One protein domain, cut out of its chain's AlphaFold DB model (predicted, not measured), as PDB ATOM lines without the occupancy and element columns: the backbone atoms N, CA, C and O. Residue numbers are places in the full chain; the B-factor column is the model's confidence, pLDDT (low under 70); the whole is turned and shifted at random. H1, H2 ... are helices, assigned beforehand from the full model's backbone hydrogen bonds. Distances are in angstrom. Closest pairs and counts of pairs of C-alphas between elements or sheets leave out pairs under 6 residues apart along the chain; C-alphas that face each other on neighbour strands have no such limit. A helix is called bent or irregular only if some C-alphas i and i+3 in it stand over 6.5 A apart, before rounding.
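What this domain is: This is residues 497 to 537 of the 580 residues of an uncharacterized protein of Bactrocera dorsalis (UniProt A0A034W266). The model is a small helical hairpin, in which H2 runs one way and H3 folds back beside it; the two meet with residues 507 to 511 of H2 alone. The short H1 sits off one side of this hairpin, and residues 530 to 537, with no named element, follow H3 and run on outward beyond its end as a tail. The printed part has 41 residues with three named helices, H1, H2 and H3 in that order, and no named strand; the class is all helix, with 27 residues in the helices. The whole is compact, with a radius of gyration of the C-alphas of 9.6 A, and only just elongated, spanning 29 by 19 by 17 A.

How they stand to each other: H1, residues 497 to 500, and H2, residues 505 to 517, are close but not clearly touching; their closest C-alphas, those of Lys 497 and Gln 508, are 7.5 A apart. H1 and H3, residues 520 to 529, are near each other, with 5 pairs of C-alphas within 10 A. H2 and H3 form a helical hairpin and only just touch, with 3 pairs of C-alphas within 8 A. Their closest C-alphas, those of Cys 507 and Leu 527, are 7.0 A apart. The two helices run opposite ways at a shallow tilt of 26 degrees, and their centres are 11.2 A apart. H2 is irregular: C-alphas 513 and 516 are 9.0 A apart, and its line is a rough one. In H3 every O i to N i+4 pair is within hydrogen-bond range, in H2 7 of 9 are, and H1 with 4 residues is too short for such a pair.

Where its parts are: H1 begins at C-alpha 497, at (-24.728, 9.377, 29.263), and ends at C-alpha 500. H2 runs from Asp 505, C-alpha at (-32.907, 6.772, 36.111), to Asn 517, 19.1 A from first to last C-alpha. H3 runs from Leu 520 to Arg 529, 14.4 A from first to last C-alpha, and ends at (-39.963, 4.170, 23.757).

The domain as a whole: The two C-alphas farthest apart, those of Ser 516 and Ala 536, are 29.1 A apart, and the C-alphas of Lys 497 and Lys 537 are 21.8 A apart. The printed part has no cut. The links from H1 to H2 and from H2 to H3 are tight, with 4 and 2 residues between the helices. The mean pLDDT of the printed part is 75.3; it is under 70 at residues 497 to 501, 516 to 517 and 535 to 537.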
ATOM      1  N   LYS A 497     -24.036   8.303  28.535       60.53
ATOM      2  CA  LYS A 497     -24.728   9.377  29.263       60.53
ATOM      3  C   LYS A 497     -24.472  10.773  28.675       60.53
ATOM      4  O   LYS A 497     -25.379  11.597  28.642       60.53
ATOM      5  N   GLU A 498     -23.258  11.013  28.189       59.84
ATOM      6  CA  GLU A 498     -22.809  12.272  27.577       59.84
ATOM      7  C   GLU A 498     -23.277  12.403  26.116       59.84
ATOM      8  O   GLU A 498     -23.579  13.501  25.660       59.84
ATOM      9  N   ARG A 499     -23.413  11.280  25.393       60.06
ATOM     10  CA  ARG A 499     -23.931  11.248  24.011       60.06
ATOM     11  C   ARG A 499     -25.446  11.451  23.909       60.06
ATOM     12  O   ARG A 499     -25.900  11.964  22.891       60.06
ATOM     13  N   PHE A 500     -26.217  11.028  24.914       61.72
ATOM     14  CA  PHE A 500     -27.689  10.993  24.851       61.72
ATOM     15  C   PHE A 500     -28.419  11.822  25.926       61.72
ATOM     16  O   PHE A 500     -29.643  11.884  25.881       61.72
ATOM     17  N   ASN A 501     -27.708  12.450  26.873       65.19
ATOM     18  CA  ASN A 501     -28.276  13.273  27.958       65.19
ATOM     19  C   ASN A 501     -29.458  12.584  28.689       65.19
ATOM     20  O   ASN A 501     -30.593  13.062  28.718       65.19
ATOM     21  N   VAL A 502     -29.189  11.388  29.222       72.19
ATOM     22  CA  VAL A 502     -30.206  10.440  29.709       72.19
ATOM     23  C   VAL A 502     -30.734  10.832  31.099       72.19
ATOM     24  O   VAL A 502     -30.355  10.254  32.115       72.19
ATOM     25  N   ASP A 503     -31.669  11.783  31.146       70.19
ATOM     26  CA  ASP A 503     -32.278  12.298  32.392       70.19
ATOM     27  C   ASP A 503     -33.338  11.365  33.043       70.19
ATOM     28  O   ASP A 503     -34.175  11.803  33.832       70.19
ATOM     29  N   CYS A 504     -33.339  10.065  32.721       84.50
ATOM     30  CA  CYS A 504     -34.235   9.075  33.334       84.50
ATOM     31  C   CYS A 504     -33.430   7.961  34.003       84.50
ATOM     32  O   CYS A 504     -32.730   7.211  33.322       84.50
ATOM     33  N   ASP A 505     -33.591   7.803  35.321       80.94
ATOM     34  CA  ASP A 505     -32.907   6.772  36.111       80.94
ATOM     35  C   ASP A 505     -33.169   5.346  35.610       80.94
ATOM     36  O   ASP A 505     -32.308   4.483  35.746       80.94
ATOM     37  N   GLU A 506     -34.353   5.076  35.058       82.00
ATOM     38  CA  GLU A 506     -34.734   3.750  34.557       82.00
ATOM     39  C   GLU A 506     -33.991   3.422  33.259       82.00
ATOM     40  O   GLU A 506     -33.372   2.364  33.159       82.00
ATOM     41  N   CYS A 507     -33.954   4.359  32.305       83.88
ATOM     42  CA  CYS A 507     -33.174   4.209  31.076       83.88
ATOM     43  C   CYS A 507     -31.671   4.202  31.348       83.88
ATOM     44  O   CYS A 507     -30.963   3.399  30.752       83.88
ATOM     45  N   GLN A 508     -31.180   5.035  32.271       84.06
ATOM     46  CA  GLN A 508     -29.775   5.029  32.676       84.06
ATOM     47  C   GLN A 508     -29.393   3.662  33.269       84.06
ATOM     48  O   GLN A 508     -28.443   3.051  32.793       84.06
ATOM     49  N   LYS A 509     -30.183   3.118  34.210       85.00
ATOM     50  CA  LYS A 509     -29.969   1.764  34.761       85.00
ATOM     51  C   LYS A 509     -30.048   0.675  33.693       85.00
ATOM     52  O   LYS A 509     -29.244  -0.249  33.729       85.00
ATOM     53  N   TYR A 510     -30.992   0.762  32.753       81.31
ATOM     54  CA  TYR A 510     -31.120  -0.212  31.665       81.31
ATOM     55  C   TYR A 510     -29.909  -0.177  30.722       81.31
ATOM     56  O   TYR A 510     -29.354  -1.222  30.398       81.31
ATOM     57  N   ILE A 511     -29.457   1.017  30.334       82.69
ATOM     58  CA  ILE A 511     -28.271   1.226  29.494       82.69
ATOM     59  C   ILE A 511     -27.003   0.747  30.216       82.69
ATOM     60  O   ILE A 511     -26.220   0.007  29.624       82.69
ATOM     61  N   ASP A 512     -26.824   1.093  31.494       81.31
ATOM     62  CA  ASP A 512     -25.666   0.671  32.293       81.31
ATOM     63  C   ASP A 512     -25.647  -0.850  32.542       81.31
ATOM     64  O   ASP A 512     -24.577  -1.456  32.568       81.31
ATOM     65  N   PHE A 513     -26.819  -1.483  32.689       81.81
ATOM     66  CA  PHE A 513     -26.957  -2.933  32.871       81.81
ATOM     67  C   PHE A 513     -26.726  -3.721  31.574       81.81
ATOM     68  O   PHE A 513     -26.010  -4.721  31.577       81.81
ATOM     69  N   MET A 514     -27.311  -3.275  30.457       77.88
ATOM     70  CA  MET A 514     -27.110  -3.893  29.140       77.88
ATOM     71  C   MET A 514     -25.681  -3.667  28.621       77.88
ATOM     72  O   MET A 514     -25.133  -4.519  27.915       77.88
ATOM     73  N   GLY A 515     -25.057  -2.548  29.003       70.44
ATOM     74  CA  GLY A 515     -23.644  -2.258  28.793       70.44
ATOM     75  C   GLY A 515     -23.227  -2.275  27.321       70.44
ATOM     76  O   GLY A 515     -23.946  -1.816  26.435       70.44
ATOM     77  N   SER A 516     -22.053  -2.844  27.046       64.62
ATOM     78  CA  SER A 516     -21.454  -2.923  25.704       64.62
ATOM     79  C   SER A 516     -22.201  -3.815  24.701       64.62
ATOM     80  O   SER A 516     -21.727  -3.976  23.581       64.62
ATOM     81  N   ASN A 517     -23.330  -4.417  25.087       68.56
ATOM     82  CA  ASN A 517     -24.103  -5.333  24.245       68.56
ATOM     83  C   ASN A 517     -25.211  -4.633  23.440       68.56
ATOM     84  O   ASN A 517     -25.918  -5.300  22.695       68.56
ATOM     85  N   MET A 518     -25.389  -3.316  23.607       75.56
ATOM     86  CA  MET A 518     -26.430  -2.537  22.937       75.56
ATOM     87  C   MET A 518     -25.809  -1.463  22.036       75.56
ATOM     88  O   MET A 518     -24.985  -0.660  22.477       75.56
ATOM     89  N   SER A 519     -26.206  -1.438  20.764       81.69
ATOM     90  CA  SER A 519     -25.754  -0.436  19.798       81.69
ATOM     91  C   SER A 519     -26.362   0.947  20.064       81.69
ATOM     92  O   SER A 519     -27.400   1.088  20.713       81.69
ATOM     93  N   LEU A 520     -25.747   1.990  19.494       78.38
ATOM     94  CA  LEU A 520     -26.259   3.368  19.572       78.38
ATOM     95  C   LEU A 520     -27.690   3.495  19.015       78.38
ATOM     96  O   LEU A 520     -28.480   4.269  19.549       78.38
ATOM     97  N   ALA A 521     -28.035   2.709  17.990       77.88
ATOM     98  CA  ALA A 521     -29.379   2.675  17.419       77.88
ATOM     99  C   ALA A 521     -30.386   1.996  18.362       77.88
ATOM    100  O   ALA A 521     -31.499   2.487  18.540       77.88
ATOM    101  N   GLU A 522     -30.008   0.898  19.018       81.38
ATOM    102  CA  GLU A 522     -30.874   0.229  19.995       81.38
ATOM    103  C   GLU A 522     -31.111   1.111  21.227       81.38
ATOM    104  O   GLU A 522     -32.269   1.263  21.624       81.38
ATOM    105  N   ILE A 523     -30.065   1.780  21.739       81.44
ATOM    106  CA  ILE A 523     -30.166   2.827  22.773       81.44
ATOM    107  C   ILE A 523     -31.175   3.896  22.341       81.44
ATOM    108  O   ILE A 523     -32.112   4.186  23.082       81.44
ATOM    109  N   GLU A 524     -31.041   4.442  21.129       81.19
ATOM    110  CA  GLU A 524     -31.961   5.464  20.630       81.19
ATOM    111  C   GLU A 524     -33.407   4.946  20.547       81.19
ATOM    112  O   GLU A 524     -34.329   5.622  21.008       81.19
ATOM    113  N   THR A 525     -33.640   3.724  20.050       81.12
ATOM    114  CA  THR A 525     -34.999   3.151  20.047       81.12
ATOM    115  C   THR A 525     -35.532   2.878  21.455       81.12
ATOM    116  O   THR A 525     -36.742   2.928  21.657       81.12
ATOM    117  N   HIS A 526     -34.683   2.567  22.439       82.12
ATOM    118  CA  HIS A 526     -35.107   2.410  23.832       82.12
ATOM    119  C   HIS A 526     -35.535   3.761  24.421       82.12
ATOM    120  O   HIS A 526     -36.629   3.864  24.970       82.12
ATOM    121  N   LEU A 527     -34.732   4.810  24.221       83.38
ATOM    122  CA  LEU A 527     -35.046   6.172  24.660       83.38
ATOM    123  C   LEU A 527     -36.345   6.684  24.013       83.38
ATOM    124  O   LEU A 527     -37.238   7.135  24.724       83.38
ATOM    125  N   ARG A 528     -36.536   6.505  22.697       78.94
ATOM    126  CA  ARG A 528     -37.791   6.879  22.006       78.94
ATOM    127  C   ARG A 528     -39.033   6.113  22.496       78.94
ATOM    128  O   ARG A 528     -40.146   6.603  22.322       78.94
ATOM    129  N   ARG A 529     -38.871   4.927  23.103       79.81
ATOM    130  CA  ARG A 529     -39.963   4.170  23.757       79.81
ATOM    131  C   ARG A 529     -40.214   4.607  25.206       79.81
ATOM    132  O   ARG A 529     -41.282   4.313  25.736       79.81
ATOM    133  N   CYS A 530     -39.268   5.282  25.863       82.69
ATOM    134  CA  CYS A 530     -39.451   5.760  27.230       82.69
ATOM    135  C   CYS A 530     -40.349   7.001  27.259       82.69
ATOM    136  O   CYS A 530     -40.073   8.000  26.597       82.69
ATOM    137  N   THR A 531     -41.373   6.994  28.110       76.31
ATOM    138  CA  THR A 531     -42.306   8.119  28.290       76.31
ATOM    139  C   THR A 531     -41.647   9.419  28.765       76.31
ATOM    140  O   THR A 531     -42.243  10.478  28.603       76.31
ATOM    141  N   ARG A 532     -40.426   9.367  29.323       77.12
ATOM    142  CA  ARG A 532     -39.644  10.551  29.732       77.12
ATOM    143  C   ARG A 532     -38.669  11.074  28.670       77.12
ATOM    144  O   ARG A 532     -38.152  12.173  28.834       77.12
ATOM    145  N   HIS A 533     -38.396  10.303  27.614       76.56
ATOM    146  CA  HIS A 533     -37.438  10.663  26.552       76.56
ATOM    147  C   HIS A 533     -38.056  10.724  25.153       76.56
ATOM    148  O   HIS A 533     -37.452  11.295  24.246       76.56
ATOM    149  N   ARG A 534     -39.276  10.205  24.984       75.19
ATOM    150  CA  ARG A 534     -40.128  10.454  23.820       75.19
ATOM    151  C   ARG A 534     -40.304  11.960  23.628       75.19
ATOM    152  O   ARG A 534     -40.708  12.667  24.550       75.19
ATOM    153  N   THR A 535     -39.988  12.464  22.439       65.25
ATOM    154  CA  THR A 535     -40.118  13.893  22.143       65.25
ATOM    155  C   THR A 535     -41.510  14.194  21.595       65.25
ATOM    156  O   THR A 535     -42.148  13.335  20.991       65.25
ATOM    157  N   ALA A 536     -41.957  15.450  21.681       56.81
ATOM    158  CA  ALA A 536     -43.229  15.879  21.086       56.81
ATOM    159  C   ALA A 536     -43.303  15.722  19.543       56.81
ATOM    160  O   ALA A 536     -44.352  15.959  18.952       56.81
ATOM    161  N   LYS A 537     -42.207  15.325  18.873       56.88
ATOM    162  CA  LYS A 537     -42.210  14.915  17.457       56.88
ATOM    163  C   LYS A 537     -42.607  13.449  17.272       56.88
ATOM    164  O   LYS A 537     -43.201  13.117  16.254       56.88
TER     165      LYS A 537